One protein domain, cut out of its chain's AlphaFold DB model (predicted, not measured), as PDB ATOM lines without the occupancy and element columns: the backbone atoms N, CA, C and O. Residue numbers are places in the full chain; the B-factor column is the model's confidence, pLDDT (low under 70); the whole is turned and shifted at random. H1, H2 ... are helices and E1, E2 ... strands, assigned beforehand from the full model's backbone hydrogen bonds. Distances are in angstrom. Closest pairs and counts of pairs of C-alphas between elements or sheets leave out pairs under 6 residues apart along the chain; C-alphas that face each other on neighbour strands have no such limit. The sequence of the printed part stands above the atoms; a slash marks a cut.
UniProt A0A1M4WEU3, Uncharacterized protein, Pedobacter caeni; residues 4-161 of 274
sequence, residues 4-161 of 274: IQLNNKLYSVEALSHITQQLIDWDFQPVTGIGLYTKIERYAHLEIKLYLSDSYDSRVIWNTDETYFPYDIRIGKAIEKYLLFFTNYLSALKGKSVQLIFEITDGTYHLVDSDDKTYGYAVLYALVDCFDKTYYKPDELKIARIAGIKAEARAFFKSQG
ATOM      1  N   ILE A   4      53.724 -80.779 -12.422       51.56
ATOM      2  CA  ILE A   4      53.017 -79.873 -11.506       51.56
ATOM      3  C   ILE A   4      52.770 -80.528 -10.134       51.56
ATOM      4  O   ILE A   4      52.886 -79.872  -9.098       51.56
ATOM      5  N   GLN A   5      52.442 -81.825 -10.097       53.97
ATOM      6  CA  GLN A   5      52.231 -82.555  -8.843       53.97
ATOM      7  C   GLN A   5      53.542 -82.782  -8.083       53.97
ATOM      8  O   GLN A   5      53.517 -82.800  -6.852       53.97
ATOM      9  N   LEU A   6      54.658 -82.949  -8.801       46.72
ATOM     10  CA  LEU A   6      55.985 -83.081  -8.204       46.72
ATOM     11  C   LEU A   6      56.436 -81.749  -7.587       46.72
ATOM     12  O   LEU A   6      56.797 -81.712  -6.414       46.72
ATOM     13  N   ASN A   7      56.308 -80.651  -8.338       58.03
ATOM     14  CA  ASN A   7      56.701 -79.314  -7.882       58.03
ATOM     15  C   ASN A   7      55.924 -78.858  -6.640       58.03
ATOM     16  O   ASN A   7      56.516 -78.314  -5.711       58.03
ATOM     17  N   ASN A   8      54.615 -79.125  -6.576       58.59
ATOM     18  CA  ASN A   8      53.825 -78.781  -5.391       58.59
ATOM     19  C   ASN A   8      54.269 -79.577  -4.155       58.59
ATOM     20  O   ASN A   8      54.336 -79.011  -3.072       58.59
ATOM     21  N   LYS A   9      54.603 -80.868  -4.304       61.94
ATOM     22  CA  LYS A   9      55.108 -81.685  -3.188       61.94
ATOM     23  C   LYS A   9      56.472 -81.202  -2.697       61.94
ATOM     24  O   LYS A   9      56.680 -81.171  -1.492       61.94
ATOM     25  N   LEU A  10      57.371 -80.815  -3.605       59.38
ATOM     26  CA  LEU A  10      58.684 -80.271  -3.243       59.38
ATOM     27  C   LEU A  10      58.549 -78.971  -2.438       59.38
ATOM     28  O   LEU A  10      59.154 -78.859  -1.378       59.38
ATOM     29  N   TYR A  11      57.678 -78.052  -2.870       65.69
ATOM     30  CA  TYR A  11      57.400 -76.819  -2.125       65.69
ATOM     31  C   TYR A  11      56.797 -77.091  -0.737       65.69
ATOM     32  O   TYR A  11      57.198 -76.473   0.246       65.69
ATOM     33  N   SER A  12      55.864 -78.048  -0.629       69.88
ATOM     34  CA  SER A  12      55.310 -78.463   0.667       69.88
ATOM     35  C   SER A  12      56.383 -78.988   1.618       69.88
ATOM     36  O   SER A  12      56.360 -78.663   2.800       69.88
ATOM     37  N   VAL A  13      57.310 -79.811   1.120       73.44
ATOM     38  CA  VAL A  13      58.404 -80.364   1.932       73.44
ATOM     39  C   VAL A  13      59.340 -79.256   2.402       73.44
ATOM     40  O   VAL A  13      59.710 -79.249   3.570       73.44
ATOM     41  N   GLU A  14      59.687 -78.309   1.532       79.31
ATOM     42  CA  GLU A  14      60.547 -77.180   1.890       79.31
ATOM     43  C   GLU A  14      59.924 -76.327   3.004       79.31
ATOM     44  O   GLU A  14      60.567 -76.094   4.026       79.31
ATOM     45  N   ALA A  15      58.651 -75.944   2.866       78.00
ATOM     46  CA  ALA A  15      57.944 -75.168   3.885       78.00
ATOM     47  C   ALA A  15      57.855 -75.915   5.230       78.00
ATOM     48  O   ALA A  15      58.153 -75.343   6.276       78.00
ATOM     49  N   LEU A  16      57.498 -77.205   5.215       87.00
ATOM     50  CA  LEU A  16      57.395 -78.005   6.443       87.00
ATOM     51  C   LEU A  16      58.757 -78.310   7.071       87.00
ATOM     52  O   LEU A  16      58.838 -78.456   8.289       87.00
ATOM     53  N   SER A  17      59.828 -78.362   6.272       86.94
ATOM     54  CA  SER A  17      61.177 -78.608   6.784       86.94
ATOM     55  C   SER A  17      61.587 -77.569   7.832       86.94
ATOM     56  O   SER A  17      62.248 -77.919   8.811       86.94
ATOM     57  N   HIS A  18      61.098 -76.334   7.685       87.88
ATOM     58  CA  HIS A  18      61.343 -75.224   8.602       87.88
ATOM     59  C   HIS A  18      60.834 -75.483  10.026       87.88
ATOM     60  O   HIS A  18      61.461 -75.054  10.989       87.88
ATOM     61  N   ILE A  19      59.727 -76.219  10.153       93.00
ATOM     62  CA  ILE A  19      59.084 -76.518  11.436       93.00
ATOM     63  C   ILE A  19      59.342 -77.952  11.915       93.00
ATOM     64  O   ILE A  19      58.684 -78.425  12.839       93.00
ATOM     65  N   THR A  20      60.276 -78.681  11.289       93.94
ATOM     66  CA  THR A  20      60.504 -80.110  11.577       93.94
ATOM     67  C   THR A  20      60.763 -80.367  13.057       93.94
ATOM     68  O   THR A  20      60.192 -81.295  13.625       93.94
ATOM     69  N   GLN A  21      61.607 -79.550  13.691       94.12
ATOM     70  CA  GLN A  21      61.967 -79.751  15.092       94.12
ATOM     71  C   GLN A  21      60.762 -79.510  16.009       94.12
ATOM     72  O   GLN A  21      60.451 -80.345  16.852       94.12
ATOM     73  N   GLN A  22      60.012 -78.436  15.767       96.19
ATOM     74  CA  GLN A  22      58.778 -78.115  16.478       96.19
ATOM     75  C   GLN A  22      57.751 -79.242  16.328       96.19
ATOM     76  O   GLN A  22      57.101 -79.614  17.300       96.19
ATOM     77  N   LEU A  23      57.639 -79.840  15.138       95.69
ATOM     78  CA  LEU A  23      56.775 -80.995  14.905       95.69
ATOM     79  C   LEU A  23      57.234 -82.228  15.691       95.69
ATOM     80  O   LEU A  23      56.391 -82.915  16.266       95.69
ATOM     81  N   ILE A  24      58.540 -82.518  15.742       94.94
ATOM     82  CA  ILE A  24      59.110 -83.633  16.520       94.94
ATOM     83  C   ILE A  24      58.860 -83.442  18.019       94.94
ATOM     84  O   ILE A  24      58.480 -84.404  18.690       94.94
ATOM     85  N   ASP A  25      58.970 -82.214  18.512       96.00
ATOM     86  CA  ASP A  25      58.819 -81.889  19.933       96.00
ATOM     87  C   ASP A  25      57.360 -81.656  20.344       96.00
ATOM     88  O   ASP A  25      57.040 -81.678  21.530       96.00
ATOM     89  N   TRP A  26      56.453 -81.484  19.376       96.88
ATOM     90  CA  TRP A  26      55.041 -81.244  19.649       96.88
ATOM     91  C   TRP A  26      54.419 -82.375  20.475       96.88
ATOM     92  O   TRP A  26      54.433 -83.550  20.085       96.88
ATOM     93  N   ASP A  27      53.827 -81.994  21.599       94.81
ATOM     94  CA  ASP A  27      53.165 -82.848  22.586       94.81
ATOM     95  C   ASP A  27      51.684 -83.113  22.265       94.81
ATOM     96  O   ASP A  27      50.963 -83.697  23.072       94.81
ATOM     97  N   PHE A  28      51.248 -82.711  21.068       94.75
ATOM     98  CA  PHE A  28      49.875 -82.795  20.580       94.75
ATOM     99  C   PHE A  28      48.867 -81.874  21.280       94.75
ATOM    100  O   PHE A  28      47.659 -82.039  21.078       94.75
ATOM    101  N   GLN A  29      49.322 -80.872  22.043       96.38
ATOM    102  CA  GLN A  29      48.422 -79.820  22.514       96.38
ATOM    103  C   GLN A  29      47.811 -79.045  21.339       96.38
ATOM    104  O   GLN A  29      48.473 -78.885  20.308       96.38
ATOM    105  N   PRO A  30      46.564 -78.549  21.466       97.81
ATOM    106  CA  PRO A  30      45.921 -77.806  20.395       97.81
ATOM    107  C   PRO A  30      46.741 -76.589  19.962       97.81
ATOM    108  O   PRO A  30      47.123 -75.758  20.785       97.81
ATOM    109  N   VAL A  31      46.949 -76.460  18.656       97.88
ATOM    110  CA  VAL A  31      47.620 -75.316  18.031       97.88
ATOM    111  C   VAL A  31      46.712 -74.702  16.979       97.88
ATOM    112  O   VAL A  31      45.871 -75.378  16.388       97.88
ATOM    113  N   THR A  32      46.857 -73.404  16.749       97.56
ATOM    114  CA  THR A  32      46.074 -72.668  15.751       97.56
ATOM    115  C   THR A  32      47.006 -71.957  14.799       97.56
ATOM    116  O   THR A  32      48.031 -71.449  15.251       97.56
ATOM    117  N   GLY A  33      46.637 -71.842  13.531       95.75
ATOM    118  CA  GLY A  33      47.442 -71.165  12.526       95.75
ATOM    119  C   GLY A  33      46.604 -70.444  11.485       95.75
ATOM    120  O   GLY A  33      45.513 -70.897  11.133       95.75
ATOM    121  N   ILE A  34      47.128 -69.324  10.990       95.38
ATOM    122  CA  ILE A  34      46.546 -68.546   9.898       95.38
ATOM    123  C   ILE A  34      47.368 -68.723   8.626       95.38
ATOM    124  O   ILE A  34      48.589 -68.579   8.605       95.38
ATOM    125  N   GLY A  35      46.681 -69.023   7.533       93.75
ATOM    126  CA  GLY A  35      47.278 -69.179   6.222       93.75
ATOM    127  C   GLY A  35      46.692 -68.177   5.255       93.75
ATOM    128  O   GLY A  35      45.483 -68.152   5.051       93.75
ATOM    129  N   LEU A  36      47.544 -67.374   4.622       92.62
ATOM    130  CA  LEU A  36      47.118 -66.442   3.583       92.62
ATOM    131  C   LEU A  36      48.076 -66.514   2.392       92.62
ATOM    132  O   LEU A  36      49.267 -66.228   2.493       92.62
ATOM    133  N   TYR A  37      47.541 -66.854   1.230       90.50
ATOM    134  CA  TYR A  37      48.251 -66.799  -0.035       90.50
ATOM    135  C   TYR A  37      47.788 -65.583  -0.829       90.50
ATOM    136  O   TYR A  37      46.600 -65.443  -1.111       90.50
ATOM    137  N   THR A  38      48.731 -64.728  -1.232       86.06
ATOM    138  CA  THR A  38      48.465 -63.590  -2.118       86.06
ATOM    139  C   THR A  38      49.517 -63.520  -3.214       86.06
ATOM    140  O   THR A  38      50.698 -63.329  -2.917       86.06
ATOM    141  N   LYS A  39      49.115 -63.629  -4.481       82.12
ATOM    142  CA  LYS A  39      50.017 -63.393  -5.618       82.12
ATOM    143  C   LYS A  39      49.257 -62.807  -6.801       82.12
ATOM    144  O   LYS A  39      48.425 -63.493  -7.377       82.12
ATOM    145  N   ILE A  40      49.597 -61.582  -7.209       81.06
ATOM    146  CA  ILE A  40      48.898 -60.852  -8.284       81.06
ATOM    147  C   ILE A  40      47.387 -60.791  -7.951       81.06
ATOM    148  O   ILE A  40      47.017 -60.194  -6.943       81.06
ATOM    149  N   GLU A  41      46.550 -61.478  -8.727       77.69
ATOM    150  CA  GLU A  41      45.091 -61.607  -8.586       77.69
ATOM    151  C   GLU A  41      44.686 -62.937  -7.931       77.69
ATOM    152  O   GLU A  41      43.586 -63.431  -8.118       77.69
ATOM    153  N   ARG A  42      45.599 -63.620  -7.241       84.81
ATOM    154  CA  ARG A  42      45.318 -64.906  -6.596       84.81
ATOM    155  C   ARG A  42      45.292 -64.749  -5.097       84.81
ATOM    156  O   ARG A  42      46.215 -64.167  -4.521       84.81
ATOM    157  N   TYR A  43      44.243 -65.290  -4.492       88.25
ATOM    158  CA  TYR A  43      43.942 -65.084  -3.091       88.25
ATOM    159  C   TYR A  43      43.294 -66.322  -2.471       88.25
ATOM    160  O   TYR A  43      42.280 -66.830  -2.957       88.25
ATOM    161  N   ALA A  44      43.850 -66.764  -1.350       91.94
ATOM    162  CA  ALA A  44      43.205 -67.724  -0.468       91.94
ATOM    163  C   ALA A  44      43.592 -67.425   0.973       91.94
ATOM    164  O   ALA A  44      44.760 -67.162   1.255       91.94
ATOM    165  N   HIS A  45      42.624 -67.511   1.876       93.94
ATOM    166  CA  HIS A  45      42.887 -67.431   3.302       93.94
ATOM    167  C   HIS A  45      42.000 -68.390   4.080       93.94
ATOM    168  O   HIS A  45      40.834 -68.602   3.724       93.94
ATOM    169  N   LEU A  46      42.592 -68.965   5.121       94.94
ATOM    170  CA  LEU A  46      41.954 -69.865   6.062       94.94
ATOM    171  C   LEU A  46      42.683 -69.849   7.405       94.94
ATOM    172  O   LEU A  46      43.888 -69.598   7.470       94.94
ATOM    173  N   GLU A  47      41.947 -70.199   8.448       96.31
ATOM    174  CA  GLU A  47      42.479 -70.479   9.775       96.31
ATOM    175  C   GLU A  47      42.217 -71.943  10.127       96.31
ATOM    176  O   GLU A  47      41.152 -72.487   9.821       96.31
ATOM    177  N   ILE A  48      43.203 -72.589  10.747       97.19
ATOM    178  CA  ILE A  48      43.120 -73.988  11.174       97.19
ATOM    179  C   ILE A  48      43.419 -74.064  12.655       97.19
ATOM    180  O   ILE A  48      44.435 -73.552  13.118       97.19
ATOM    181  N   LYS A  49      42.586 -74.802  13.375       98.06
ATOM    182  CA  LYS A  49      42.908 -75.370  14.673       98.06
ATOM    183  C   LYS A  49      43.212 -76.856  14.504       98.06
ATOM    184  O   LYS A  49      42.431 -77.605  13.923       98.06
ATOM    185  N   LEU A  50      44.366 -77.272  15.000       97.00
ATOM    186  CA  LEU A  50      44.928 -78.607  14.857       97.00
ATOM    187  C   LEU A  50      45.101 -79.240  16.238       97.00
ATOM    188  O   LEU A  50      45.677 -78.629  17.135       97.00
ATOM    189  N   TYR A  51      44.614 -80.466  16.406       96.44
ATOM    190  CA  TYR A  51      44.733 -81.224  17.652       96.44
ATOM    191  C   TYR A  51      44.667 -82.732  17.394       96.44
ATOM    192  O   TYR A  51      44.289 -83.174  16.306       96.44
ATOM    193  N   LEU A  52      45.075 -83.530  18.385       95.81
ATOM    194  CA  LEU A  52      44.985 -84.988  18.311       95.81
ATOM    195  C   LEU A  52      43.523 -85.437  18.204       95.81
ATOM    196  O   LEU A  52      42.639 -84.858  18.830       95.81
ATOM    197  N   SER A  53      43.282 -86.481  17.418       92.06
ATOM    198  CA  SER A  53      41.985 -87.146  17.386       92.06
ATOM    199  C   SER A  53      41.826 -88.090  18.574       92.06
ATOM    200  O   SER A  53      42.704 -88.911  18.837       92.06
ATOM    201  N   ASP A  54      40.677 -88.011  19.244       86.19
ATOM    202  CA  ASP A  54      40.255 -88.996  20.249       86.19
ATOM    203  C   ASP A  54      39.754 -90.303  19.600       86.19
ATOM    204  O   ASP A  54      39.497 -91.295  20.286       86.19
ATOM    205  N   SER A  55      39.594 -90.314  18.273       81.88
ATOM    206  CA  SER A  55      39.171 -91.462  17.476       81.88
ATOM    207  C   SER A  55      40.303 -91.997  16.591       81.88
ATOM    208  O   SER A  55      41.358 -91.386  16.421       81.88
ATOM    209  N   TYR A  56      40.090 -93.176  16.003       78.81
ATOM    210  CA  TYR A  56      41.073 -93.844  15.139       78.81
ATOM    211  C   TYR A  56      41.163 -93.257  13.718       78.81
ATOM    212  O   TYR A  56      41.745 -93.884  12.832       78.81
ATOM    213  N   ASP A  57      40.599 -92.074  13.482       82.44
ATOM    214  CA  ASP A  57      40.554 -91.410  12.184       82.44
ATOM    215  C   ASP A  57      40.991 -89.944  12.259       82.44
ATOM    216  O   ASP A  57      40.752 -89.233  13.238       82.44
ATOM    217  N   SER A  58      41.635 -89.495  11.181       85.94
ATOM    218  CA  SER A  58      41.872 -88.081  10.912       85.94
ATOM    219  C   SER A  58      40.688 -87.511  10.146       85.94
ATOM    220  O   SER A  58      40.239 -88.115   9.169       85.94
ATOM    221  N   ARG A  59      40.213 -86.327  10.532       86.38
ATOM    222  CA  ARG A  59      39.075 -85.679   9.863       86.38
ATOM    223  C   ARG A  59      39.199 -84.164   9.842       86.38
ATOM    224  O   ARG A  59      39.881 -83.564  10.671       86.38
ATOM    225  N   VAL A  60      38.497 -83.565   8.887       87.75
ATOM    226  CA  VAL A  60      38.369 -82.116   8.744       87.75
ATOM    227  C   VAL A  60      36.996 -81.695   9.256       87.75
ATOM    228  O   VAL A  60      35.982 -82.231   8.810       87.75
ATOM    229  N   ILE A  61      36.966 -80.750  10.190       87.25
ATOM    230  CA  ILE A  61      35.744 -80.121  10.693       87.25
ATOM    231  C   ILE A  61      35.644 -78.738  10.059       87.25
ATOM    232  O   ILE A  61      36.560 -77.929  10.175       87.25
ATOM    233  N   TRP A  62      34.530 -78.462   9.389       83.81
ATOM    234  CA  TRP A  62      34.255 -77.162   8.786       83.81
ATOM    235  C   TRP A  62      33.442 -76.311   9.757       83.81
ATOM    236  O   TRP A  62      32.230 -76.485   9.866       83.81
ATOM    237  N   ASN A  63      34.111 -75.410  10.474       87.06
ATOM    238  CA  ASN A  63      33.500 -74.503  11.440       87.06
ATOM    239  C   ASN A  63      33.645 -73.049  10.965       87.06
ATOM    240  O   ASN A  63      34.272 -72.218  11.613       87.06
ATOM    241  N   THR A  64      33.109 -72.763   9.777       84.50
ATOM    242  CA  THR A  64      33.266 -71.479   9.079       84.50
ATOM    243  C   THR A  64      31.915 -70.814   8.835       84.50
ATOM    244  O   THR A  64      30.920 -71.498   8.596       84.50
ATOM    245  N   ASP A  65      31.866 -69.481   8.796       82.25
ATOM    246  CA  ASP A  65      30.649 -68.760   8.403       82.25
ATOM    247  C   ASP A  65      30.449 -68.825   6.874       82.25
ATOM    248  O   ASP A  65      31.119 -68.175   6.062       82.25
ATOM    249  N   GLU A  66      29.459 -69.631   6.493       76.38
ATOM    250  CA  GLU A  66      29.052 -69.905   5.116       76.38
ATOM    251  C   GLU A  66      28.591 -68.668   4.330       76.38
ATOM    252  O   GLU A  66      28.459 -68.724   3.103       76.38
ATOM    253  N   THR A  67      28.333 -67.543   4.996       70.69
ATOM    254  CA  THR A  67      27.938 -66.306   4.314       70.69
ATOM    255  C   THR A  67      29.105 -65.610   3.618       70.69
ATOM    256  O   THR A  67      28.854 -64.748   2.783       70.69
ATOM    257  N   TYR A  68      30.357 -65.973   3.914       76.50
ATOM    258  CA  TYR A  68      31.542 -65.431   3.229       76.50
ATOM    259  C   TYR A  68      32.599 -66.469   2.869       76.50
ATOM    260  O   TYR A  68      33.413 -66.220   1.977       76.50
ATOM    261  N   PHE A  69      32.601 -67.621   3.535       82.31
ATOM    262  CA  PHE A  69      33.443 -68.738   3.151       82.31
ATOM    263  C   PHE A  69      32.575 -69.965   2.879       82.31
ATOM    264  O   PHE A  69      32.404 -70.834   3.732       82.31
ATOM    265  N   PRO A  70      31.946 -70.009   1.695       68.00
ATOM    266  CA  PRO A  70      31.180 -71.160   1.283       68.00
ATOM    267  C   PRO A  70      32.049 -72.412   1.227       68.00
ATOM    268  O   PRO A  70      33.134 -72.380   0.645       68.00
ATOM    269  N   TYR A  71      31.529 -73.542   1.704       63.97
ATOM    270  CA  TYR A  71      32.075 -74.823   1.274       63.97
ATOM    271  C   TYR A  71      31.986 -74.922  -0.261       63.97
ATOM    272  O   TYR A  71      30.893 -74.927  -0.837       63.97
ATOM    273  N   ASP A  72      33.148 -74.964  -0.913       70.12
ATOM    274  CA  ASP A  72      33.327 -75.269  -2.333       70.12
ATOM    275  C   ASP A  72      34.054 -76.610  -2.427       70.12
ATOM    276  O   ASP A  72      35.122 -76.806  -1.849       70.12
ATOM    277  N   ILE A  73      33.473 -77.539  -3.182       64.56
ATOM    278  CA  ILE A  73      33.958 -78.915  -3.304       64.56
ATOM    279  C   ILE A  73      35.410 -78.993  -3.812       64.56
ATOM    280  O   ILE A  73      36.191 -79.836  -3.358       64.56
ATOM    281  N   ARG A  74      35.790 -78.146  -4.771       69.38
ATOM    282  CA  ARG A  74      37.140 -78.166  -5.353       69.38
ATOM    283  C   ARG A  74      38.157 -77.648  -4.345       69.38
ATOM    284  O   ARG A  74      39.217 -78.252  -4.193       69.38
ATOM    285  N   ILE A  75      37.806 -76.586  -3.626       81.88
ATOM    286  CA  ILE A  75      38.632 -76.025  -2.552       81.88
ATOM    287  C   ILE A  75      38.756 -77.010  -1.388       81.88
ATOM    288  O   ILE A  75      39.868 -77.278  -0.939       81.88
ATOM    289  N   GLY A  76      37.650 -77.620  -0.956       82.88
ATOM    290  CA  GLY A  76      37.643 -78.617   0.114       82.88
ATOM    291  C   GLY A  76      38.563 -79.798  -0.194       82.88
ATOM    292  O   GLY A  76      39.429 -80.137   0.611       82.88
ATOM    293  N   LYS A  77      38.487 -80.341  -1.415       78.94
ATOM    294  CA  LYS A  77      39.410 -81.389  -1.888       78.94
ATOM    295  C   LYS A  77      40.870 -80.968  -1.868       78.94
ATOM    296  O   LYS A  77      41.744 -81.790  -1.581       78.94
ATOM    297  N   ALA A  78      41.146 -79.729  -2.260       84.50
ATOM    298  CA  ALA A  78      42.501 -79.215  -2.240       84.50
ATOM    299  C   ALA A  78      43.016 -79.181  -0.805       84.50
ATOM    300  O   ALA A  78      44.069 -79.750  -0.537       84.50
ATOM    301  N   ILE A  79      42.237 -78.618   0.117       90.25
ATOM    302  CA  ILE A  79      42.582 -78.542   1.536       90.25
ATOM    303  C   ILE A  79      42.858 -79.937   2.101       90.25
ATOM    304  O   ILE A  79      43.969 -80.201   2.557       90.25
ATOM    305  N   GLU A  80      41.910 -80.864   1.968       88.56
ATOM    306  CA  GLU A  80      42.036 -82.244   2.457       88.56
ATOM    307  C   GLU A  80      43.292 -82.948   1.938       88.56
ATOM    308  O   GLU A  80      43.958 -83.671   2.676       88.56
ATOM    309  N   LYS A  81      43.663 -82.717   0.675       87.44
ATOM    310  CA  LYS A  81      44.872 -83.302   0.087       87.44
ATOM    311  C   LYS A  81      46.148 -82.827   0.790       87.44
ATOM    312  O   LYS A  81      47.050 -83.639   1.002       87.44
ATOM    313  N   TYR A  82      46.253 -81.537   1.109       91.19
ATOM    314  CA  TYR A  82      47.422 -80.997   1.814       91.19
ATOM    315  C   TYR A  82      47.436 -81.418   3.287       91.19
ATOM    316  O   TYR A  82      48.501 -81.750   3.804       91.19
ATOM    317  N   LEU A  83      46.271 -81.501   3.930       93.75
ATOM    318  CA  LEU A  83      46.151 -81.999   5.303       93.75
ATOM    319  C   LEU A  83      46.525 -83.482   5.407       93.75
ATOM    320  O   LEU A  83      47.313 -83.853   6.271       93.75
ATOM    321  N   LEU A  84      46.068 -84.321   4.473       90.62
ATOM    322  CA  LEU A  84      46.473 -85.728   4.398       90.62
ATOM    323  C   LEU A  84      47.986 -85.870   4.189       90.62
ATOM    324  O   LEU A  84      48.629 -86.718   4.807       90.62
ATOM    325  N   PHE A  85      48.566 -85.040   3.318       91.25
ATOM    326  CA  PHE A  85      50.015 -85.004   3.137       91.25
ATOM    327  C   PHE A  85      50.732 -84.658   4.450       91.25
ATOM    328  O   PHE A  85      51.681 -85.351   4.814       91.25
ATOM    329  N   PHE A  86      50.250 -83.652   5.183       94.44
ATOM    330  CA  PHE A  86      50.799 -83.264   6.478       94.44
ATOM    331  C   PHE A  86      50.677 -84.372   7.533       94.44
ATOM    332  O   PHE A  86      51.669 -84.682   8.186       94.44
ATOM    333  N   THR A  87      49.523 -85.036   7.663       93.88
ATOM    334  CA  THR A  87      49.350 -86.166   8.598       93.88
ATOM    335  C   THR A  87      50.343 -87.290   8.312       93.88
ATOM    336  O   THR A  87      50.946 -87.841   9.236       93.88
ATOM    337  N   ASN A  88      50.553 -87.617   7.033       92.31
ATOM    338  CA  ASN A  88      51.522 -88.632   6.625       92.31
ATOM    339  C   ASN A  88      52.959 -88.199   6.934       92.31
ATOM    340  O   ASN A  88      53.747 -89.001   7.434       92.31
ATOM    341  N   TYR A  89      53.287 -86.932   6.671       93.12
ATOM    342  CA  TYR A  89      54.589 -86.353   6.990       93.12
ATOM    343  C   TYR A  89      54.868 -86.390   8.500       93.12
ATOM    344  O   TYR A  89      55.903 -86.904   8.919       93.12
ATOM    345  N   LEU A  90      53.918 -85.952   9.329       94.56
ATOM    346  CA  LEU A  90      54.042 -85.990  10.785       94.56
ATOM    347  C   LEU A  90      54.133 -87.423  11.322       94.56
ATOM    348  O   LEU A  90      54.950 -87.698  12.198       94.56
ATOM    349  N   SER A  91      53.330 -88.348  10.789       94.00
ATOM    350  CA  SER A  91      53.388 -89.762  11.179       94.00
ATOM    351  C   SER A  91      54.761 -90.370  10.881       94.00
ATOM    352  O   SER A  91      55.306 -91.106  11.705       94.00
ATOM    353  N   ALA A  92      55.352 -90.024   9.731       94.06
ATOM    354  CA  ALA A  92      56.706 -90.441   9.384       94.06
ATOM    355  C   ALA A  92      57.751 -89.845  10.343       94.06
ATOM    356  O   ALA A  92      58.605 -90.583  10.828       94.06
ATOM    357  N   LEU A  93      57.646 -88.552  10.678       94.00
ATOM    358  CA  LEU A  93      58.541 -87.895  11.641       94.00
ATOM    359  C   LEU A  93      58.452 -88.502  13.049       94.00
ATOM    360  O   LEU A  93      59.471 -88.688  13.706       94.00
ATOM    361  N   LYS A  94      57.243 -88.829  13.518       93.19
ATOM    362  CA  LYS A  94      57.009 -89.408  14.852       93.19
ATOM    363  C   LYS A  94      57.280 -90.916  14.914       93.19
ATOM    364  O   LYS A  94      57.222 -91.487  16.001       93.19
ATOM    365  N   GLY A  95      57.506 -91.576  13.774       94.44
ATOM    366  CA  GLY A  95      57.695 -93.027  13.689       94.44
ATOM    367  C   GLY A  95      56.461 -93.858  14.071       94.44
ATOM    368  O   GLY A  95      56.581 -95.052  14.333       94.44
ATOM    369  N   LYS A  96      55.272 -93.245  14.130       92.75
ATOM    370  CA  LYS A  96      54.002 -93.902  14.474       92.75
ATOM    371  C   LYS A  96      52.841 -93.233  13.750       92.75
ATOM    372  O   LYS A  96      52.924 -92.061  13.399       92.75
ATOM    373  N   SER A  97      51.742 -93.964  13.559       92.69
ATOM    374  CA  SER A  97      50.516 -93.370  13.017       92.69
ATOM    375  C   SER A  97      49.987 -92.304  13.977       92.69
ATOM    376  O   SER A  97      49.804 -92.571  15.167       92.69
ATOM    377  N   VAL A  98      49.760 -91.101  13.455       93.56
ATOM    378  CA  VAL A  98      49.135 -89.988  14.171       93.56
ATOM    379  C   VAL A  98      47.796 -89.694  13.509       93.56
ATOM    380  O   VAL A  98      47.731 -89.554  12.290       93.56
ATOM    381  N   GLN A  99      46.738 -89.595  14.314       93.44
ATOM    382  CA  GLN A  99      45.409 -89.199  13.852       93.44
ATOM    383  C   GLN A  99      45.095 -87.795  14.353       93.44
ATOM    384  O   GLN A  99      45.247 -87.516  15.541       93.44
ATOM    385  N   LEU A 100      44.699 -86.902  13.447       94.62
ATOM    386  CA  LEU A 100      44.543 -85.475  13.731       94.62
ATOM    387  C   LEU A 100      43.153 -84.979  13.350       94.62
ATOM    388  O   LEU A 100      42.595 -85.362  12.319       94.62
ATOM    389  N   ILE A 101      42.635 -84.063  14.157       95.69
ATOM    390  CA  ILE A 101      41.497 -83.233  13.792       95.69
ATOM    391  C   ILE A 101      42.017 -81.909  13.252       95.69
ATOM    392  O   ILE A 101      42.822 -81.232  13.897       95.69
ATOM    393  N   PHE A 102      41.519 -81.538  12.077       96.19
ATOM    394  CA  PHE A 102      41.751 -80.236  11.467       96.19
ATOM    395  C   PHE A 102      40.437 -79.471  11.451       96.19
ATOM    396  O   PHE A 102      39.563 -79.732  10.628       96.19
ATOM    397  N   GLU A 103      40.270 -78.541  12.374       95.06
ATOM    398  CA  GLU A 103      39.107 -77.667  12.410       95.06
ATOM    399  C   GLU A 103      39.418 -76.393  11.625       95.06
ATOM    400  O   GLU A 103      40.267 -75.603  12.030       95.06
ATOM    401  N   ILE A 104      38.759 -76.203  10.482       94.25
ATOM    402  CA  ILE A 104      38.820 -74.953   9.723       94.25
ATOM    403  C   ILE A 104      37.908 -73.959  10.439       94.25
ATOM    404  O   ILE A 104      36.687 -74.099  10.377       94.25
ATOM    405  N   THR A 105      38.495 -73.008  11.163       94.62
ATOM    406  CA  THR A 105      37.767 -72.079  12.048       94.62
ATOM    407  C   THR A 105      37.352 -70.795  11.345       94.62
ATOM    408  O   THR A 105      36.438 -70.104  11.785       94.62
ATOM    409  N   ASP A 106      38.028 -70.454  10.251       93.94
ATOM    410  CA  ASP A 106      37.713 -69.282   9.450       93.94
ATOM    411  C   ASP A 106      38.296 -69.411   8.039       93.94
ATOM    412  O   ASP A 106      39.123 -70.278   7.747       93.94
ATOM    413  N   GLY A 107      37.870 -68.528   7.143       92.12
ATOM    414  CA  GLY A 107      38.475 -68.379   5.828       92.12
ATOM    415  C   GLY A 107      37.766 -67.341   4.983       92.12
ATOM    416  O   GLY A 107      36.892 -66.617   5.447       92.12
ATOM    417  N   THR A 108      38.171 -67.206   3.730       89.94
ATOM    418  CA  THR A 108      37.602 -66.189   2.834       89.94
ATOM    419  C   THR A 108      37.664 -66.639   1.400       89.94
ATOM    420  O   THR A 108      38.753 -66.966   0.941       89.94
ATOM    421  N   TYR A 109      36.547 -66.553   0.688       83.31
ATOM    422  CA  TYR A 109      36.473 -66.909  -0.720       83.31
ATOM    423  C   TYR A 109      36.286 -65.672  -1.595       83.31
ATOM    424  O   TYR A 109      35.343 -64.907  -1.397       83.31
ATOM    425  N   HIS A 110      37.145 -65.518  -2.598       81.25
ATOM    426  CA  HIS A 110      36.966 -64.538  -3.661       81.25
ATOM    427  C   HIS A 110      36.622 -65.256  -4.969       81.25
ATOM    428  O   HIS A 110      37.367 -66.122  -5.417       81.25
ATOM    429  N   LEU A 111      35.513 -64.883  -5.611       70.12
ATOM    430  CA  LEU A 111      34.949 -65.621  -6.750       70.12
ATOM    431  C   LEU A 111      35.931 -65.835  -7.912       70.12
ATOM    432  O   LEU A 111      35.887 -66.868  -8.576       70.12
ATOM    433  N   VAL A 112      36.782 -64.844  -8.170       70.19
ATOM    434  CA  VAL A 112      37.719 -64.843  -9.303       70.19
ATOM    435  C   VAL A 112      39.122 -65.283  -8.878       70.19
ATOM    436  O   VAL A 112      39.834 -65.947  -9.633       70.19
ATOM    437  N   ASP A 113      39.503 -64.962  -7.643       79.56
ATOM    438  CA  ASP A 113      40.904 -65.016  -7.207       79.56
ATOM    439  C   ASP A 113      41.210 -66.322  -6.470       79.56
ATOM    440  O   ASP A 113      42.374 -66.722  -6.370       79.56
ATOM    441  N   SER A 114      40.170 -66.985  -5.954       81.81
ATOM    442  CA  SER A 114      40.267 -68.228  -5.202       81.81
ATOM    443  C   SER A 114      40.144 -69.457  -6.095       81.81
ATOM    444  O   SER A 114      39.198 -69.611  -6.866       81.81
ATOM    445  N   ASP A 115      41.087 -70.381  -5.937       83.31
ATOM    446  CA  ASP A 115      41.107 -71.670  -6.625       83.31
ATOM    447  C   ASP A 115      41.687 -72.785  -5.735       83.31
ATOM    448  O   ASP A 115      42.132 -72.567  -4.611       83.31
ATOM    449  N   ASP A 116      41.675 -74.016  -6.234       82.94
ATOM    450  CA  ASP A 116      42.199 -75.182  -5.525       82.94
ATOM    451  C   ASP A 116      43.692 -75.038  -5.164       82.94
ATOM    452  O   ASP A 116      44.122 -75.379  -4.059       82.94
ATOM    453  N   LYS A 117      44.504 -74.496  -6.074       85.06
ATOM    454  CA  LYS A 117      45.950 -74.355  -5.875       85.06
ATOM    455  C   LYS A 117      46.293 -73.341  -4.782       85.06
ATOM    456  O   LYS A 117      47.144 -73.624  -3.939       85.06
ATOM    457  N   THR A 118      45.650 -72.178  -4.799       89.50
ATOM    458  CA  THR A 118      45.840 -71.095  -3.821       89.50
ATOM    459  C   THR A 118      45.489 -71.551  -2.413       89.50
ATOM    460  O   THR A 118      46.273 -71.328  -1.490       89.50
ATOM    461  N   TYR A 119      44.383 -72.281  -2.256       91.31
ATOM    462  CA  TYR A 119      44.009 -72.876  -0.975       91.31
ATOM    463  C   TYR A 119      44.989 -73.942  -0.500       91.31
ATOM    464  O   TYR A 119      45.258 -74.027   0.693       91.31
ATOM    465  N   GLY A 120      45.597 -74.696  -1.415       90.31
ATOM    466  CA  GLY A 120      46.695 -75.596  -1.074       90.31
ATOM    467  C   GLY A 120      47.868 -74.895  -0.382       90.31
ATOM    468  O   GLY A 120      48.363 -75.369   0.638       90.31
ATOM    469  N   TYR A 121      48.284 -73.736  -0.899       90.12
ATOM    470  CA  TYR A 121      49.334 -72.936  -0.263       90.12
ATOM    471  C   TYR A 121      48.873 -72.291   1.043       90.12
ATOM    472  O   TYR A 121      49.635 -72.281   2.005       90.12
ATOM    473  N   ALA A 122      47.633 -71.796   1.104       93.50
ATOM    474  CA  ALA A 122      47.079 -71.258   2.342       93.50
ATOM    475  C   ALA A 122      47.076 -72.320   3.456       93.50
ATOM    476  O   ALA A 122      47.487 -72.018   4.569       93.50
ATOM    477  N   VAL A 123      46.731 -73.578   3.153       95.31
ATOM    478  CA  VAL A 123      46.831 -74.682   4.125       95.31
ATOM    479  C   VAL A 123      48.259 -74.876   4.612       95.31
ATOM    480  O   VAL A 123      48.472 -74.977   5.814       95.31
ATOM    481  N   LEU A 124      49.243 -74.914   3.710       93.38
ATOM    482  CA  LEU A 124      50.645 -75.055   4.114       93.38
ATOM    483  C   LEU A 124      51.091 -73.922   5.036       93.38
ATOM    484  O   LEU A 124      51.725 -74.190   6.048       93.38
ATOM    485  N   TYR A 125      50.744 -72.675   4.713       92.94
ATOM    486  CA  TYR A 125      51.097 -71.536   5.558       92.94
ATOM    487  C   TYR A 125      50.391 -71.582   6.910       92.94
ATOM    488  O   TYR A 125      51.046 -71.330   7.912       92.94
ATOM    489  N   ALA A 126      49.118 -71.986   6.962       95.62
ATOM    490  CA  ALA A 126      48.415 -72.186   8.229       95.62
ATOM    491  C   ALA A 126      49.083 -73.278   9.076       95.62
ATOM    492  O   ALA A 126      49.278 -73.096  10.273       95.62
ATOM    493  N   LEU A 127      49.481 -74.396   8.458       96.12
ATOM    494  CA  LEU A 127      50.183 -75.481   9.146       96.12
ATOM    495  C   LEU A 127      51.556 -75.049   9.661       96.12
ATOM    496  O   LEU A 127      51.927 -75.440  10.761       96.12
ATOM    497  N   VAL A 128      52.305 -74.253   8.896       95.00
ATOM    498  CA  VAL A 128      53.576 -73.685   9.366       95.00
ATOM    499  C   VAL A 128      53.333 -72.713  10.517       95.00
ATOM    500  O   VAL A 128      53.963 -72.843  11.562       95.00
ATOM    501  N   ASP A 129      52.355 -71.818  10.377       95.56
ATOM    502  CA  ASP A 129      51.996 -70.841  11.404       95.56
ATOM    503  C   ASP A 129      51.511 -71.502  12.706       95.56
ATOM    504  O   ASP A 129      51.716 -70.949  13.784       95.56
ATOM    505  N   CYS A 130      50.932 -72.708  12.673       96.38
ATOM    506  CA  CYS A 130      50.628 -73.469  13.893       96.38
ATOM    507  C   CYS A 130      51.851 -73.675  14.805       96.38
ATOM    508  O   CYS A 130      51.685 -73.751  16.021       96.38
ATOM    509  N   PHE A 131      53.058 -73.759  14.237       95.81
ATOM    510  CA  PHE A 131      54.292 -74.093  14.959       95.81
ATOM    511  C   PHE A 131      55.341 -72.979  14.935       95.81
ATOM    512  O   PHE A 131      56.191 -72.926  15.822       95.81
ATOM    513  N   ASP A 132      55.274 -72.074  13.960       94.06
ATOM    514  CA  ASP A 132      56.143 -70.908  13.872       94.06
ATOM    515  C   ASP A 132      55.384 -69.658  13.402       94.06
ATOM    516  O   ASP A 132      55.166 -69.428  12.212       94.06
ATOM    517  N   LYS A 133      55.066 -68.796  14.373       91.50
ATOM    518  CA  LYS A 133      54.394 -67.501  14.173       91.50
ATOM    519  C   LYS A 133      55.242 -66.449  13.464       91.50
ATOM    520  O   LYS A 133      54.742 -65.372  13.137       91.50
ATOM    521  N   THR A 134      56.535 -66.701  13.297       88.38
ATOM    522  CA  THR A 134      57.470 -65.743  12.698       88.38
ATOM    523  C   THR A 134      57.621 -65.947  11.195       88.38
ATOM    524  O   THR A 134      57.905 -64.982  10.486       88.38
ATOM    525  N   TYR A 135      57.356 -67.160  10.698       82.38
ATOM    526  CA  TYR A 135      57.483 -67.509   9.285       82.38
ATOM    527  C   TYR A 135      56.520 -66.723   8.391       82.38
ATOM    528  O   TYR A 135      56.888 -66.255   7.310       82.38
ATOM    529  N   TYR A 136      55.273 -66.566   8.839       74.94
ATOM    530  CA  TYR A 136      54.239 -65.898   8.065       74.94
ATOM    531  C   TYR A 136      53.321 -65.064   8.957       74.94
ATOM    532  O   TYR A 136      52.376 -65.569   9.550       74.94
ATOM    533  N   LYS A 137      53.567 -63.751   9.007       79.06
ATOM    534  CA  LYS A 137      52.705 -62.809   9.728       79.06
ATOM    535  C   LYS A 137      51.960 -61.903   8.742       79.06
ATOM    536  O   LYS A 137      52.608 -61.104   8.059       79.06
ATOM    537  N   PRO A 138      50.621 -62.006   8.630       81.38
ATOM    538  CA  PRO A 138      49.833 -61.031   7.890       81.38
ATOM    539  C   PRO A 138      50.054 -59.631   8.472       81.38
ATOM    540  O   PRO A 138      49.912 -59.423   9.676       81.38
ATOM    541  N   ASP A 139      50.425 -58.679   7.622       85.19
ATOM    542  CA  ASP A 139      50.453 -57.264   7.982       85.19
ATOM    543  C   ASP A 139      49.027 -56.685   8.051       85.19
ATOM    544  O   ASP A 139      48.039 -57.328   7.684       85.19
ATOM    545  N   GLU A 140      48.911 -55.446   8.523       86.88
ATOM    546  CA  GLU A 140      47.620 -54.765   8.672       86.88
ATOM    547  C   GLU A 140      46.857 -54.636   7.346       86.88
ATOM    548  O   GLU A 140      45.631 -54.752   7.328       86.88
ATOM    549  N   LEU A 141      47.560 -54.462   6.220       86.81
ATOM    550  CA  LEU A 141      46.938 -54.362   4.897       86.81
ATOM    551  C   LEU A 141      46.312 -55.694   4.480       86.81
ATOM    552  O   LEU A 141      45.206 -55.725   3.938       86.81
ATOM    553  N   LYS A 142      46.992 -56.807   4.758       87.38
ATOM    554  CA  LYS A 142      46.476 -58.158   4.527       87.38
ATOM    555  C   LYS A 142      45.259 -58.455   5.400       87.38
ATOM    556  O   LYS A 142      44.281 -58.997   4.891       87.38
ATOM    557  N   ILE A 143      45.282 -58.049   6.668       87.88
ATOM    558  CA  ILE A 143      44.134 -58.186   7.579       87.88
ATOM    559  C   ILE A 143      42.942 -57.361   7.072       87.88
ATOM    560  O   ILE A 143      41.824 -57.874   6.984       87.88
ATOM    561  N   ALA A 144      43.171 -56.112   6.662       88.12
ATOM    562  CA  ALA A 144      42.131 -55.271   6.075       88.12
ATOM    563  C   ALA A 144      41.557 -55.883   4.784       88.12
ATOM    564  O   ALA A 144      40.341 -55.873   4.578       88.12
ATOM    565  N   ARG A 145      42.408 -56.487   3.942       87.56
ATOM    566  CA  ARG A 145      41.979 -57.194   2.727       87.56
ATOM    567  C   ARG A 145      41.107 -58.412   3.038       87.56
ATOM    568  O   ARG A 145      40.098 -58.594   2.363       87.56
ATOM    569  N   ILE A 146      41.443 -59.206   4.061       89.56
ATOM    570  CA  ILE A 146      40.600 -60.322   4.533       89.56
ATOM    571  C   ILE A 146      39.197 -59.801   4.873       89.56
ATOM    572  O   ILE A 146      38.203 -60.347   4.393       89.56
ATOM    573  N   ALA A 147      39.104 -58.719   5.652       89.81
ATOM    574  CA  ALA A 147      37.821 -58.128   6.033       89.81
ATOM    575  C   ALA A 147      37.020 -57.613   4.821       89.81
ATOM    576  O   ALA A 147      35.817 -57.866   4.731       89.81
ATOM    577  N   GLY A 148      37.686 -56.949   3.870       88.12
ATOM    578  CA  GLY A 148      37.073 -56.482   2.623       88.12
ATOM    579  C   GLY A 148      36.489 -57.627   1.793       88.12
ATOM    580  O   GLY A 148      35.308 -57.600   1.451       88.12
ATOM    581  N   ILE A 149      37.267 -58.693   1.580       87.12
ATOM    582  CA  ILE A 149      36.821 -59.873   0.825       87.12
ATOM    583  C   ILE A 149      35.644 -60.558   1.521       87.12
ATOM    584  O   ILE A 149      34.705 -60.977   0.850       87.12
ATOM    585  N   LYS A 150      35.626 -60.629   2.861       89.88
ATOM    586  CA  LYS A 150      34.449 -61.138   3.585       89.88
ATOM    587  C   LYS A 150      33.205 -60.310   3.286       89.88
ATOM    588  O   LYS A 150      32.147 -60.882   3.037       89.88
ATOM    589  N   ALA A 151      33.308 -58.984   3.325       84.81
ATOM    590  CA  ALA A 151      32.176 -58.099   3.067       84.81
ATOM    591  C   ALA A 151      31.661 -58.235   1.623       84.81
ATOM    592  O   ALA A 151      30.453 -58.370   1.413       84.81
ATOM    593  N   GLU A 152      32.569 -58.271   0.647       81.75
ATOM    594  CA  GLU A 152      32.249 -58.485  -0.768       81.75
ATOM    595  C   GLU A 152      31.595 -59.846  -1.000       81.75
ATOM    596  O   GLU A 152      30.542 -59.924  -1.633       81.75
ATOM    597  N   ALA A 153      32.159 -60.910  -0.426       78.25
ATOM    598  CA  ALA A 153      31.606 -62.254  -0.493       78.25
ATOM    599  C   ALA A 153      30.189 -62.304   0.100       78.25
ATOM    600  O   ALA A 153      29.274 -62.804  -0.556       78.25
ATOM    601  N   ARG A 154      29.959 -61.706   1.282       78.56
ATOM    602  CA  ARG A 154      28.611 -61.601   1.877       78.56
ATOM    603  C   ARG A 154      27.637 -60.886   0.947       78.56
ATOM    604  O   ARG A 154      26.522 -61.366   0.746       78.56
ATOM    605  N   ALA A 155      28.035 -59.747   0.379       74.25
ATOM    606  CA  ALA A 155      27.192 -58.980  -0.536       74.25
ATOM    607  C   ALA A 155      26.880 -59.769  -1.819       74.25
ATOM    608  O   ALA A 155      25.727 -59.833  -2.260       74.25
ATOM    609  N   PHE A 156      27.888 -60.436  -2.382       67.75
ATOM    610  CA  PHE A 156      27.752 -61.280  -3.560       67.75
ATOM    611  C   PHE A 156      26.813 -62.463  -3.296       67.75
ATOM    612  O   PHE A 156      25.809 -62.617  -3.992       67.75
ATOM    613  N   PHE A 157      27.057 -63.251  -2.247       65.50
ATOM    614  CA  PHE A 157      26.222 -64.410  -1.925       65.50
ATOM    615  C   PHE A 157      24.790 -64.026  -1.551       65.50
ATOM    616  O   PHE A 157      23.856 -64.735  -1.926       65.50
ATOM    617  N   LYS A 158      24.591 -62.875  -0.898       67.44
ATOM    618  CA  LYS A 158      23.255 -62.328  -0.632       67.44
ATOM    619  C   LYS A 158      22.500 -61.965  -1.918       67.44
ATOM    620  O   LYS A 158      21.295 -62.183  -1.987       67.44
ATOM    621  N   SER A 159      23.183 -61.405  -2.919       60.28
ATOM    622  CA  SER A 159      22.550 -60.903  -4.153       60.28
ATOM    623  C   SER A 159      22.264 -61.980  -5.203       60.28
ATOM    624  O   SER A 159      21.299 -61.855  -5.950       60.28
ATOM    625  N   GLN A 160      23.066 -63.046  -5.264       53.72
ATOM    626  CA  GLN A 160      22.944 -64.063  -6.316       53.72
ATOM    627  C   GLN A 160      21.842 -65.103  -6.071       53.72
ATOM    628  O   GLN A 160      21.482 -65.826  -6.997       53.72
ATOM    629  N   GLY A 161      21.315 -65.241  -4.847       48.00
ATOM    630  CA  GLY A 161      20.302 -66.265  -4.532       48.00
ATOM    631  C   GLY A 161      20.760 -67.711  -4.807       48.00
ATOM    632  O   GLY A 161      19.946 -68.632  -4.824       48.00
TER     633      GLY A 161
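AT A GLANCE: This is residues 4 to 161 of the 274 residues of an uncharacterized protein of Pedobacter caeni (UniProt A0A1M4WEU3). A twisted sheet of four strands is covered on one face by H4 and H3, while H5 crosses the other face with its residues 142 to 153. H4 packs closely over the hairpin E1 and E2, H1 packs on H4 with its residues 12 to 16, and the short H2 packs at the last residues of H3. The printed part has 158 residues, with named elements in the order H1, H2, E1, E2, E3, H3, E4, H4, H5; the sheet runs E1, E2, E4, E3 and is mixed, and the class is mixed, helices and strands. The whole is compact, with a radius of gyration of the C-alphas of 15.5 A, yet elongated in outline, spanning 50 by 31 by 30 A.

IN THESE COORDINATES: Begin at C-alpha 31, (47.620, -75.316, 18.031), where E1, residues 31 to 39, sets out for 26.6 A. E2, residues 42 to 52, comes back over 32.0 A. E4, residues 100 to 108, spans 23.2 A and bends by 52 degrees at residue 105; E3 is residues 59 to 62, 9.8 A. Of the helices, H3 is residues 73 to 94, 31.2 A; H4 is 116 to 129, 20.0 A; H1 is 4 to 17, 20.1 A; H2 is 20 to 25, 8.7 A. H5, residues 140 to 160, runs 30.3 A to C-alpha 160 at (22.944, -64.063, -6.316).

HOW THE PARTS SIT: Look first at E1 and E2, an antiparallel hairpin, with N 33 and O 48 2.8 A apart. E2 and E4 are antiparallel, N 49 to O 103 at 2.8 A. E4 and E3 are parallel, N 61 to O 102 at 2.8 A; E3, H3, E4 form a strand-helix-strand unit, two parallel neighbour strands with a helix between, its crossover left-handed. H4 is on the sheet at a height of 5.6 A, over E1 and E2, its closest C-alphas to E1 being Gly 35 and Ala 126, 3.8 A. H3, on the same face, lies over E4 at 7.3 A. H5 is on the opposite face at 6.9 A, across the strands, which gives three layers, helices on both faces. H3 and H4 touch, closest at the C-alphas of Ile 75 and Asp 116, 4.7 A. H1 touches H4 at Leu 16 and Val 128, C-alphas 6.5 A apart, with a shallow tilt of 11 degrees. H2 touches H3 at Ile 24 and Lys 94, C-alphas 6.4 A apart. In the five helices every O i to N i+4 pair is within hydrogen-bond range.

THE WHOLE: The C-alphas farthest apart are those of Gly 95 and Ser 159, 50.8 A. The printed part has no cut, and no link is long. Mean pLDDT of the printed part is 85.4; look for values under 70 at residues 4 to 12, 70 to 71, 73 to 74 and 156 to 161.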